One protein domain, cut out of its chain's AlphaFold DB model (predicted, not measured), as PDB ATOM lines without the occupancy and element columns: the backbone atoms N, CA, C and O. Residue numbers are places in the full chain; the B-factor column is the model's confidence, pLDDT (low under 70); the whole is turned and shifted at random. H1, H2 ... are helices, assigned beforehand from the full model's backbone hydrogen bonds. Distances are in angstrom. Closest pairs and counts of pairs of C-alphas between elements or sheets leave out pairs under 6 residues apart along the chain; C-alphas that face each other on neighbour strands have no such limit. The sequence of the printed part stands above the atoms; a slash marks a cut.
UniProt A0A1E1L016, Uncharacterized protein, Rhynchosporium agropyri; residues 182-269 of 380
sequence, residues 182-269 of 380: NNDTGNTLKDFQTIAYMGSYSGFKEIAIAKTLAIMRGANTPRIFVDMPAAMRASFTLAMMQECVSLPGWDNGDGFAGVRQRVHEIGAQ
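What this domain is: This is residues 182 to 269 of the 380 residues of an uncharacterized protein of Rhynchosporium agropyri (UniProt A0A1E1L016). A helical hairpin, H1 and H2, is crossed steeply by H4; beyond H4, H5 sticks out with residues 264 to 269. Short H3 is near H1 and H2. The printed part, 88 residues with five named helices, is all helix and compact: radius of gyration of the C-alphas 13.3 A, spans 43 by 32 by 19 A.

Where its parts are: H1 is residues 189 to 198, from C-alpha 189 at (-28.145, 39.988, 0.714); H2 is residues 202 to 216, 22.0 A from first to last C-alpha; H3 is residues 221 to 227; H4 is residues 230 to 242; H5 is residues 259 to 269, and C-alpha 269 is at (-48.097, 16.376, 12.386).

How they stand to each other: H1 and H2 touch at a shallow tilt of 27 degrees, opposite ways, closest at C-alphas 196 and 204, 4.9 A. H2 touches H4 with residues 205 to 209 alone, closest at C-alphas 209 and 236, 5.9 A. H5 only just touches H4, with 3 pairs of C-alphas within 8 A. In H1 and H5 every O i to N i+4 pair is within hydrogen-bond range; in H3 1 of 3, and 1 of 4 O i to N i+3.

The domain as a whole: The printed part has no cut. The H4 to H5 link is long, with 16 residues; 37 printed residues have pLDDT under 70, namely residues 182 to 185, residues 218 to 223 and residues 243 to 269.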
ATOM      1  N   ASN A 182     -23.393  47.658   0.294       66.56
ATOM      2  CA  ASN A 182     -23.889  48.388  -0.858       66.56
ATOM      3  C   ASN A 182     -24.724  47.462  -1.744       66.56
ATOM      4  O   ASN A 182     -24.510  46.248  -1.761       66.56
ATOM      5  N   ASN A 183     -25.602  48.045  -2.560       65.50
ATOM      6  CA  ASN A 183     -26.282  47.354  -3.662       65.50
ATOM      7  C   ASN A 183     -25.306  46.969  -4.800       65.50
ATOM      8  O   ASN A 183     -25.689  46.963  -5.968       65.50
ATOM      9  N   ASP A 184     -24.044  46.681  -4.464       61.28
ATOM     10  CA  ASP A 184     -23.014  46.215  -5.379       61.28
ATOM     11  C   ASP A 184     -23.535  44.951  -6.054       61.28
ATOM     12  O   ASP A 184     -23.797  43.933  -5.402       61.28
ATOM     13  N   THR A 185     -23.712  45.037  -7.368       63.62
ATOM     14  CA  THR A 185     -24.303  43.974  -8.171       63.62
ATOM     15  C   THR A 185     -23.557  42.659  -7.943       63.62
ATOM     16  O   THR A 185     -22.350  42.544  -8.162       63.62
ATOM     17  N   GLY A 186     -24.279  41.638  -7.472       72.81
ATOM     18  CA  GLY A 186     -23.749  40.285  -7.335       72.81
ATOM     19  C   GLY A 186     -23.014  39.978  -6.027       72.81
ATOM     20  O   GLY A 186     -22.346  38.944  -5.975       72.81
ATOM     21  N   ASN A 187     -23.117  40.812  -4.981       85.50
ATOM     22  CA  ASN A 187     -22.700  40.460  -3.610       85.50
ATOM     23  C   ASN A 187     -23.655  40.971  -2.511       85.50
ATOM     24  O   ASN A 187     -23.252  41.177  -1.362       85.50
ATOM     25  N   THR A 188     -24.923  41.184  -2.847       88.62
ATOM     26  CA  THR A 188     -25.924  41.689  -1.899       88.62
ATOM     27  C   THR A 188     -26.576  40.562  -1.090       88.62
ATOM     28  O   THR A 188     -26.521  39.383  -1.452       88.62
ATOM     29  N   LEU A 189     -27.265  40.924   0.001       90.06
ATOM     30  CA  LEU A 189     -28.145  39.988   0.714       90.06
ATOM     31  C   LEU A 189     -29.222  39.424  -0.229       90.06
ATOM     32  O   LEU A 189     -29.510  38.230  -0.177       90.06
ATOM     33  N   LYS A 190     -29.780  40.265  -1.106       88.88
ATOM     34  CA  LYS A 190     -30.823  39.891  -2.069       88.88
ATOM     35  C   LYS A 190     -30.339  38.830  -3.058       88.88
ATOM     36  O   LYS A 190     -31.059  37.863  -3.309       88.88
ATOM     37  N   ASP A 191     -29.112  38.961  -3.563       89.69
ATOM     38  CA  ASP A 191     -28.502  37.964  -4.456       89.69
ATOM     39  C   ASP A 191     -28.378  36.608  -3.751       89.69
ATOM     40  O   ASP A 191     -28.770  35.571  -4.292       89.69
ATOM     41  N   PHE A 192     -27.902  36.617  -2.501       93.12
ATOM     42  CA  PHE A 192     -27.760  35.393  -1.717       93.12
ATOM     43  C   PHE A 192     -29.113  34.745  -1.391       93.12
ATOM     44  O   PHE A 192     -29.270  33.537  -1.569       93.12
ATOM     45  N   GLN A 193     -30.109  35.532  -0.969       91.81
ATOM     46  CA  GLN A 193     -31.477  35.055  -0.734       91.81
ATOM     47  C   GLN A 193     -32.080  34.444  -2.005       91.81
ATOM     48  O   GLN A 193     -32.704  33.386  -1.951       91.81
ATOM     49  N   THR A 194     -31.857  35.080  -3.156       89.38
ATOM     50  CA  THR A 194     -32.329  34.585  -4.452       89.38
ATOM     51  C   THR A 194     -31.724  33.217  -4.755       89.38
ATOM     52  O   THR A 194     -32.466  32.275  -5.024       89.38
ATOM     53  N   ILE A 195     -30.406  33.044  -4.606       90.31
ATOM     54  CA  ILE A 195     -29.763  31.732  -4.797       90.31
ATOM     55  C   ILE A 195     -30.277  30.693  -3.793       90.31
ATOM     56  O   ILE A 195     -30.577  29.562  -4.184       90.31
ATOM     57  N   ALA A 196     -30.401  31.062  -2.518       92.69
ATOM     58  CA  ALA A 196     -30.843  30.159  -1.458       92.69
ATOM     59  C   ALA A 196     -32.263  29.614  -1.690       92.69
ATOM     60  O   ALA A 196     -32.554  28.474  -1.322       92.69
ATOM     61  N   TYR A 197     -33.146  30.412  -2.301       89.69
ATOM     62  CA  TYR A 197     -34.555  30.058  -2.496       89.69
ATOM     63  C   TYR A 197     -34.925  29.628  -3.917       89.69
ATOM     64  O   TYR A 197     -35.922  28.924  -4.064       89.69
ATOM     65  N   MET A 198     -34.145  29.990  -4.939       86.00
ATOM     66  CA  MET A 198     -34.300  29.430  -6.288       86.00
ATOM     67  C   MET A 198     -33.699  28.027  -6.403       86.00
ATOM     68  O   MET A 198     -34.142  27.238  -7.232       86.00
ATOM     69  N   GLY A 199     -32.691  27.709  -5.588       79.00
ATOM     70  CA  GLY A 199     -32.068  26.391  -5.562       79.00
ATOM     71  C   GLY A 199     -32.735  25.405  -4.598       79.00
ATOM     72  O   GLY A 199     -33.453  25.773  -3.663       79.00
ATOM     73  N   SER A 200     -32.400  24.129  -4.768       75.38
ATOM     74  CA  SER A 200     -32.764  23.041  -3.846       75.38
ATOM     75  C   SER A 200     -31.783  22.899  -2.669       75.38
ATOM     76  O   SER A 200     -31.702  21.845  -2.046       75.38
ATOM     77  N   TYR A 201     -31.038  23.956  -2.338       81.75
ATOM     78  CA  TYR A 201     -29.988  23.935  -1.317       81.75
ATOM     79  C   TYR A 201     -30.568  24.264   0.065       81.75
ATOM     80  O   TYR A 201     -30.602  25.422   0.485       81.75
ATOM     81  N   SER A 202     -31.056  23.244   0.780       75.44
ATOM     82  CA  SER A 202     -31.708  23.407   2.092       75.44
ATOM     83  C   SER A 202     -30.846  24.182   3.096       75.44
ATOM     84  O   SER A 202     -31.347  25.105   3.737       75.44
ATOM     85  N   GLY A 203     -29.541  23.895   3.151       84.81
ATOM     86  CA  GLY A 203     -28.605  24.570   4.055       84.81
ATOM     87  C   GLY A 203     -28.470  26.078   3.812       84.81
ATOM     88  O   GLY A 203     -28.224  26.831   4.750       84.81
ATOM     89  N   PHE A 204     -28.683  26.562   2.584       93.00
ATOM     90  CA  PHE A 204     -28.578  27.997   2.291       93.00
ATOM     91  C   PHE A 204     -29.791  28.790   2.773       93.00
ATOM     92  O   PHE A 204     -29.643  29.965   3.112       93.00
ATOM     93  N   LYS A 205     -30.974  28.170   2.858       92.31
ATOM     94  CA  LYS A 205     -32.201  28.847   3.311       92.31
ATOM     95  C   LYS A 205     -32.075  29.310   4.761       92.31
ATOM     96  O   LYS A 205     -32.366  30.464   5.063       92.31
ATOM     97  N   GLU A 206     -31.566  28.445   5.633       90.19
ATOM     98  CA  GLU A 206     -31.327  28.771   7.045       90.19
ATOM     99  C   GLU A 206     -30.289  29.888   7.199       90.19
ATOM    100  O   GLU A 206     -30.499  30.841   7.950       90.19
ATOM    101  N   ILE A 207     -29.201  29.828   6.423       93.12
ATOM    102  CA  ILE A 207     -28.160  30.862   6.436       93.12
ATOM    103  C   ILE A 207     -28.720  32.205   5.944       93.12
ATOM    104  O   ILE A 207     -28.414  33.250   6.522       93.12
ATOM    105  N   ALA A 208     -29.554  32.197   4.901       93.06
ATOM    106  CA  ALA A 208     -30.185  33.401   4.373       93.06
ATOM    107  C   ALA A 208     -31.110  34.050   5.410       93.06
ATOM    108  O   ALA A 208     -31.043  35.266   5.608       93.06
ATOM    109  N   ILE A 209     -31.917  33.255   6.121       90.38
ATOM    110  CA  ILE A 209     -32.752  33.738   7.230       90.38
ATOM    111  C   ILE A 209     -31.876  34.344   8.331       90.38
ATOM    112  O   ILE A 209     -32.085  35.502   8.694       90.38
ATOM    113  N   ALA A 210     -30.861  33.615   8.807       89.31
ATOM    114  CA  ALA A 210     -29.994  34.069   9.894       89.31
ATOM    115  C   ALA A 210     -29.294  35.402   9.570       89.31
ATOM    116  O   ALA A 210     -29.280  36.319  10.394       89.31
ATOM    117  N   LYS A 211     -28.771  35.557   8.346       90.94
ATOM    118  CA  LYS A 211     -28.156  36.818   7.892       90.94
ATOM    119  C   LYS A 211     -29.172  37.953   7.789       90.94
ATOM    120  O   LYS A 211     -28.862  39.081   8.161       90.94
ATOM    121  N   THR A 212     -30.384  37.656   7.323       89.69
ATOM    122  CA  THR A 212     -31.471  38.643   7.238       89.69
ATOM    123  C   THR A 212     -31.837  39.162   8.628       89.69
ATOM    124  O   THR A 212     -31.870  40.373   8.840       89.69
ATOM    125  N   LEU A 213     -32.008  38.261   9.600       85.44
ATOM    126  CA  LEU A 213     -32.276  38.621  10.997       85.44
ATOM    127  C   LEU A 213     -31.136  39.450  11.600       85.44
ATOM    128  O   LEU A 213     -31.394  40.464  12.246       85.44
ATOM    129  N   ALA A 214     -29.881  39.059  11.355       84.62
ATOM    130  CA  ALA A 214     -28.713  39.789  11.846       84.62
ATOM    131  C   ALA A 214     -28.673  41.241  11.336       84.62
ATOM    132  O   ALA A 214     -28.392  42.151  12.114       84.62
ATOM    133  N   ILE A 215     -29.004  41.472  10.062       84.50
ATOM    134  CA  ILE A 215     -29.022  42.819   9.468       84.50
ATOM    135  C   ILE A 215     -30.221  43.634   9.972       84.50
ATOM    136  O   ILE A 215     -30.091  44.829  10.239       84.50
ATOM    137  N   MET A 216     -31.381  43.004  10.160       79.06
ATOM    138  CA  MET A 216     -32.585  43.688  10.647       79.06
ATOM    139  C   MET A 216     -32.462  44.189  12.084       79.06
ATOM    140  O   MET A 216     -33.002  45.246  12.398       79.06
ATOM    141  N   ARG A 217     -31.693  43.498  12.934       72.31
ATOM    142  CA  ARG A 217     -31.340  43.999  14.274       72.31
ATOM    143  C   ARG A 217     -30.503  45.294  14.225       72.31
ATOM    144  O   ARG A 217     -30.360  45.945  15.253       72.31
ATOM    145  N   GLY A 218     -29.959  45.658  13.059       65.31
ATOM    146  CA  GLY A 218     -28.969  46.720  12.885       65.31
ATOM    147  C   GLY A 218     -29.495  48.146  12.681       65.31
ATOM    148  O   GLY A 218     -28.881  49.033  13.255       65.31
ATOM    149  N   ALA A 219     -30.556  48.390  11.882       55.94
ATOM    150  CA  ALA A 219     -31.219  49.718  11.750       55.94
ATOM    151  C   ALA A 219     -32.271  49.866  10.616       55.94
ATOM    152  O   ALA A 219     -33.006  50.846  10.629       55.94
ATOM    153  N   ASN A 220     -32.368  48.970   9.620       59.03
ATOM    154  CA  ASN A 220     -33.136  49.239   8.381       59.03
ATOM    155  C   ASN A 220     -34.200  48.178   8.042       59.03
ATOM    156  O   ASN A 220     -34.216  47.588   6.961       59.03
ATOM    157  N   THR A 221     -35.128  47.964   8.970       62.69
ATOM    158  CA  THR A 221     -36.190  46.948   8.898       62.69
ATOM    159  C   THR A 221     -37.122  47.049   7.672       62.69
ATOM    160  O   THR A 221     -37.385  46.011   7.066       62.69
ATOM    161  N   PRO A 222     -37.611  48.233   7.234       64.69
ATOM    162  CA  PRO A 222     -38.664  48.287   6.210       64.69
ATOM    163  C   PRO A 222     -38.203  47.901   4.797       64.69
ATOM    164  O   PRO A 222     -38.937  47.236   4.069       64.69
ATOM    165  N   ARG A 223     -36.980  48.281   4.394       68.62
ATOM    166  CA  ARG A 223     -36.472  48.018   3.031       68.62
ATOM    167  C   ARG A 223     -36.178  46.539   2.785       68.62
ATOM    168  O   ARG A 223     -36.479  46.027   1.715       68.62
ATOM    169  N   ILE A 224     -35.670  45.838   3.800       72.56
ATOM    170  CA  ILE A 224     -35.311  44.414   3.710       72.56
ATOM    171  C   ILE A 224     -36.533  43.555   3.357       72.56
ATOM    172  O   ILE A 224     -36.404  42.556   2.653       72.56
ATOM    173  N   PHE A 225     -37.726  43.960   3.794       72.44
ATOM    174  CA  PHE A 225     -38.966  43.249   3.490       72.44
ATOM    175  C   PHE A 225     -39.440  43.392   2.053       72.44
ATOM    176  O   PHE A 225     -39.910  42.414   1.466       72.44
ATOM    177  N   VAL A 226     -39.325  44.595   1.493       75.00
ATOM    178  CA  VAL A 226     -39.728  44.865   0.109       75.00
ATOM    179  C   VAL A 226     -38.878  44.033  -0.849       75.00
ATOM    180  O   VAL A 226     -39.411  43.425  -1.775       75.00
ATOM    181  N   ASP A 227     -37.581  43.925  -0.562       76.69
ATOM    182  CA  ASP A 227     -36.622  43.187  -1.382       76.69
ATOM    183  C   ASP A 227     -36.593  41.670  -1.136       76.69
ATOM    184  O   ASP A 227     -35.961  40.941  -1.905       76.69
ATOM    185  N   MET A 228     -37.288  41.175  -0.105       82.50
ATOM    186  CA  MET A 228     -37.297  39.756   0.248       82.50
ATOM    187  C   MET A 228     -38.057  38.917  -0.794       82.50
ATOM    188  O   MET A 228     -39.249  39.176  -1.029       82.50
ATOM    189  N   PRO A 229     -37.442  37.849  -1.348       84.56
ATOM    190  CA  PRO A 229     -38.119  36.937  -2.264       84.56
ATOM    191  C   PRO A 229     -39.407  36.365  -1.661       84.56
ATOM    192  O   PRO A 229     -39.425  35.947  -0.503       84.56
ATOM    193  N   ALA A 230     -40.481  36.277  -2.451       81.81
ATOM    194  CA  ALA A 230     -41.780  35.787  -1.973       81.81
ATOM    195  C   ALA A 230     -41.687  34.389  -1.328       81.81
ATOM    196  O   ALA A 230     -42.263  34.154  -0.267       81.81
ATOM    197  N   ALA A 231     -40.877  33.495  -1.910       83.94
ATOM    198  CA  ALA A 231     -40.624  32.153  -1.380       83.94
ATOM    199  C   ALA A 231     -39.941  32.151   0.004       83.94
ATOM    200  O   ALA A 231     -40.101  31.205   0.778       83.94
ATOM    201  N   MET A 232     -39.197  33.212   0.331       87.75
ATOM    202  CA  MET A 232     -38.520  33.366   1.616       87.75
ATOM    203  C   MET A 232     -39.457  33.864   2.712       87.75
ATOM    204  O   MET A 232     -39.328  33.411   3.850       87.75
ATOM    205  N   ARG A 233     -40.430  34.725   2.375       85.75
ATOM    206  CA  ARG A 233     -41.308  35.399   3.348       85.75
ATOM    207  C   ARG A 233     -41.925  34.430   4.352       85.75
ATOM    208  O   ARG A 233     -41.784  34.641   5.545       85.75
ATOM    209  N   ALA A 234     -42.501  33.317   3.896       82.19
ATOM    210  CA  ALA A 234     -43.126  32.341   4.793       82.19
ATOM    211  C   ALA A 234     -42.138  31.690   5.784       82.19
ATOM    212  O   ALA A 234     -42.455  31.531   6.962       82.19
ATOM    213  N   SER A 235     -40.938  31.321   5.318       82.88
ATOM    214  CA  SER A 235     -39.913  30.695   6.175       82.88
ATOM    215  C   SER A 235     -39.321  31.706   7.155       82.88
ATOM    216  O   SER A 235     -39.059  31.386   8.310       82.88
ATOM    217  N   PHE A 236     -39.156  32.942   6.692       84.31
ATOM    218  CA  PHE A 236     -38.678  34.050   7.497       84.31
ATOM    219  C   PHE A 236     -39.683  34.444   8.592       84.31
ATOM    220  O   PHE A 236     -39.300  34.541   9.755       84.31
ATOM    221  N   THR A 237     -40.975  34.585   8.261       80.81
ATOM    222  CA  THR A 237     -42.041  34.836   9.247       80.81
ATOM    223  C   THR A 237     -42.037  33.769  10.337       80.81
ATOM    224  O   THR A 237     -42.108  34.096  11.519       80.81
ATOM    225  N   LEU A 238     -41.913  32.493   9.952       80.31
ATOM    226  CA  LEU A 238     -41.850  31.392  10.909       80.31
ATOM    227  C   LEU A 238     -40.650  31.531  11.857       80.31
ATOM    228  O   LEU A 238     -40.819  31.382  13.065       80.31
ATOM    229  N   ALA A 239     -39.466  31.855  11.330       81.31
ATOM    230  CA  ALA A 239     -38.264  32.055  12.139       81.31
ATOM    231  C   ALA A 239     -38.417  33.222  13.129       81.31
ATOM    232  O   ALA A 239     -38.060  33.091  14.296       81.31
ATOM    233  N   MET A 240     -39.029  34.333  12.713       78.56
ATOM    234  CA  MET A 240     -39.290  35.457  13.621       78.56
ATOM    235  C   MET A 240     -40.257  35.113  14.749       78.56
ATOM    236  O   MET A 240     -40.040  35.522  15.889       78.56
ATOM    237  N   MET A 241     -41.310  34.348  14.442       77.00
ATOM    238  CA  MET A 241     -42.259  33.879  15.452       77.00
ATOM    239  C   MET A 241     -41.579  32.962  16.474       77.00
ATOM    240  O   MET A 241     -41.885  33.044  17.661       77.00
ATOM    241  N   GLN A 242     -40.653  32.111  16.022       76.94
ATOM    242  CA  GLN A 242     -39.889  31.213  16.890       76.94
ATOM    243  C   GLN A 242     -38.879  31.958  17.767       76.94
ATOM    244  O   GLN A 242     -38.727  31.617  18.935       76.94
ATOM    245  N   GLU A 243     -38.214  32.981  17.229       66.44
ATOM    246  CA  GLU A 243     -37.241  33.791  17.970       66.44
ATOM    247  C   GLU A 243     -37.879  34.914  18.812       66.44
ATOM    248  O   GLU A 243     -37.163  35.683  19.451       66.44
ATOM    249  N   CYS A 244     -39.214  35.025  18.825       58.88
ATOM    250  CA  CYS A 244     -39.962  36.084  19.516       58.88
ATOM    251  C   CYS A 244     -39.491  37.509  19.158       58.88
ATOM    252  O   CYS A 244     -39.517  38.409  19.999       58.88
ATOM    253  N   VAL A 245     -39.066  37.737  17.912       61.00
ATOM    254  CA  VAL A 245     -38.628  39.067  17.464       61.00
ATOM    255  C   VAL A 245     -39.850  39.888  17.048       61.00
ATOM    256  O   VAL A 245     -40.464  39.608  16.020       61.00
ATOM    257  N   SER A 246     -40.207  40.914  17.829       54.38
ATOM    258  CA  SER A 246     -41.234  41.887  17.429       54.38
ATOM    259  C   SER A 246     -40.626  42.932  16.497       54.38
ATOM    260  O   SER A 246     -39.670  43.611  16.879       54.38
ATOM    261  N   LEU A 247     -41.197  43.107  15.308       57.38
ATOM    262  CA  LEU A 247     -40.791  44.169  14.394       57.38
ATOM    263  C   LEU A 247     -41.894  45.222  14.272       57.38
ATOM    264  O   LEU A 247     -43.044  44.863  14.010       57.38
ATOM    265  N   PRO A 248     -41.565  46.518  14.418       48.25
ATOM    266  CA  PRO A 248     -42.527  47.590  14.193       48.25
ATOM    267  C   PRO A 248     -43.123  47.507  12.776       48.25
ATOM    268  O   PRO A 248     -42.376  47.440  11.799       48.25
ATOM    269  N   GLY A 249     -44.457  47.506  12.663       50.56
ATOM    270  CA  GLY A 249     -45.188  47.460  11.384       50.56
ATOM    271  C   GLY A 249     -45.507  46.059  10.840       50.56
ATOM    272  O   GLY A 249     -46.108  45.947   9.775       50.56
ATOM    273  N   TRP A 250     -45.139  44.993  11.558       52.00
ATOM    274  CA  TRP A 250     -45.337  43.607  11.116       52.00
ATOM    275  C   TRP A 250     -46.799  43.136  11.175       52.00
ATOM    276  O   TRP A 250     -47.231  42.351  10.333       52.00
ATOM    277  N   ASP A 251     -47.584  43.665  12.114       49.00
ATOM    278  CA  ASP A 251     -48.960  43.225  12.389       49.00
ATOM    279  C   ASP A 251     -49.945  43.501  11.235       49.00
ATOM    280  O   ASP A 251     -51.026  42.918  11.191       49.00
ATOM    281  N   ASN A 252     -49.542  44.339  10.272       49.44
ATOM    282  CA  ASN A 252     -50.372  44.810   9.161       49.44
ATOM    283  C   ASN A 252     -49.928  44.285   7.777       49.44
ATOM    284  O   ASN A 252     -50.434  44.759   6.763       49.44
ATOM    285  N   GLY A 253     -48.964  43.355   7.703       48.88
ATOM    286  CA  GLY A 253     -48.405  42.865   6.433       48.88
ATOM    287  C   GLY A 253     -48.896  41.476   5.998       48.88
ATOM    288  O   GLY A 253     -49.067  40.572   6.817       48.88
ATOM    289  N   ASP A 254     -48.990  41.255   4.679       52.12
ATOM    290  CA  ASP A 254     -49.344  39.974   4.028       52.12
ATOM    291  C   ASP A 254     -48.412  38.789   4.372       52.12
ATOM    292  O   ASP A 254     -48.675  37.647   3.995       52.12
ATOM    293  N   GLY A 255     -47.318  39.017   5.109       49.25
ATOM    294  CA  GLY A 255     -46.347  37.992   5.516       49.25
ATOM    295  C   GLY A 255     -46.915  36.887   6.419       49.25
ATOM    296  O   GLY A 255     -46.264  35.854   6.597       49.25
ATOM    297  N   PHE A 256     -48.121  37.079   6.962       49.97
ATOM    298  CA  PHE A 256     -48.865  36.077   7.732       49.97
ATOM    299  C   PHE A 256     -49.840  35.237   6.902       49.97
ATOM    300  O   PHE A 256     -50.323  34.212   7.406       49.97
ATOM    301  N   ALA A 257     -50.131  35.632   5.659       48.28
ATOM    302  CA  ALA A 257     -50.985  34.858   4.771       48.28
ATOM    303  C   ALA A 257     -50.313  33.497   4.502       48.28
ATOM    304  O   ALA A 257     -49.236  33.411   3.916       48.28
ATOM    305  N   GLY A 258     -50.906  32.420   5.025       46.59
ATOM    306  CA  GLY A 258     -50.399  31.047   4.898       46.59
ATOM    307  C   GLY A 258     -49.487  30.544   6.031       46.59
ATOM    308  O   GLY A 258     -49.305  29.333   6.159       46.59
ATOM    309  N   VAL A 259     -48.968  31.404   6.918       49.09
ATOM    310  CA  VAL A 259     -48.128  30.948   8.051       49.09
ATOM    311  C   VAL A 259     -48.979  30.362   9.173       49.09
ATOM    312  O   VAL A 259     -48.629  29.321   9.729       49.09
ATOM    313  N   ARG A 260     -50.151  30.953   9.452       49.78
ATOM    314  CA  ARG A 260     -51.103  30.393  10.432       49.78
ATOM    315  C   ARG A 260     -51.567  28.985  10.041       49.78
ATOM    316  O   ARG A 260     -51.753  28.148  10.916       49.78
ATOM    317  N   GLN A 261     -51.675  28.712   8.738       49.84
ATOM    318  CA  GLN A 261     -52.042  27.399   8.205       49.84
ATOM    319  C   GLN A 261     -50.911  26.372   8.389       49.84
ATOM    320  O   GLN A 261     -51.160  25.291   8.915       49.84
ATOM    321  N   ARG A 262     -49.649  26.738   8.105       50.31
ATOM    322  CA  ARG A 262     -48.486  25.855   8.343       50.31
ATOM    323  C   ARG A 262     -48.196  25.584   9.817       50.31
ATOM    324  O   ARG A 262     -47.813  24.472  10.161       50.31
ATOM    325  N   VAL A 263     -48.362  26.570  10.699       54.53
ATOM    326  CA  VAL A 263     -48.191  26.361  12.150       54.53
ATOM    327  C   VAL A 263     -49.234  25.362  12.670       54.53
ATOM    328  O   VAL A 263     -48.898  24.498  13.480       54.53
ATOM    329  N   HIS A 264     -50.462  25.410  12.142       50.84
ATOM    330  CA  HIS A 264     -51.493  24.410  12.426       50.84
ATOM    331  C   HIS A 264     -51.151  23.019  11.864       50.84
ATOM    332  O   HIS A 264     -51.335  22.029  12.567       50.84
ATOM    333  N   GLU A 265     -50.612  22.926  10.645       50.84
ATOM    334  CA  GLU A 265     -50.198  21.652  10.031       50.84
ATOM    335  C   GLU A 265     -49.011  20.995  10.754       50.84
ATOM    336  O   GLU A 265     -49.033  19.791  11.005       50.84
ATOM    337  N   ILE A 266     -48.002  21.772  11.163       51.16
ATOM    338  CA  ILE A 266     -46.857  21.273  11.950       51.16
ATOM    339  C   ILE A 266     -47.313  20.851  13.356       51.16
ATOM    340  O   ILE A 266     -46.849  19.838  13.889       51.16
ATOM    341  N   GLY A 267     -48.256  21.592  13.951       44.19
ATOM    342  CA  GLY A 267     -48.915  21.203  15.200       44.19
ATOM    343  C   GLY A 267     -49.713  19.900  15.070       44.19
ATOM    344  O   GLY A 267     -49.676  19.070  15.977       44.19
ATOM    345  N   ALA A 268     -50.372  19.678  13.931       48.31
ATOM    346  CA  ALA A 268     -51.118  18.452  13.644       48.31
ATOM    347  C   ALA A 268     -50.203  17.247  13.350       48.31
ATOM    348  O   ALA A 268     -50.483  16.142  13.812       48.31
ATOM    349  N   GLN A 269     -49.074  17.442  12.655       45.44
ATOM    350  CA  GLN A 269     -48.097  16.376  12.386       45.44
ATOM    351  C   GLN A 269     -47.367  15.886  13.642       45.44
ATOM    352  O   GLN A 269     -47.045  14.703  13.729       45.44
TER     353      GLN A 269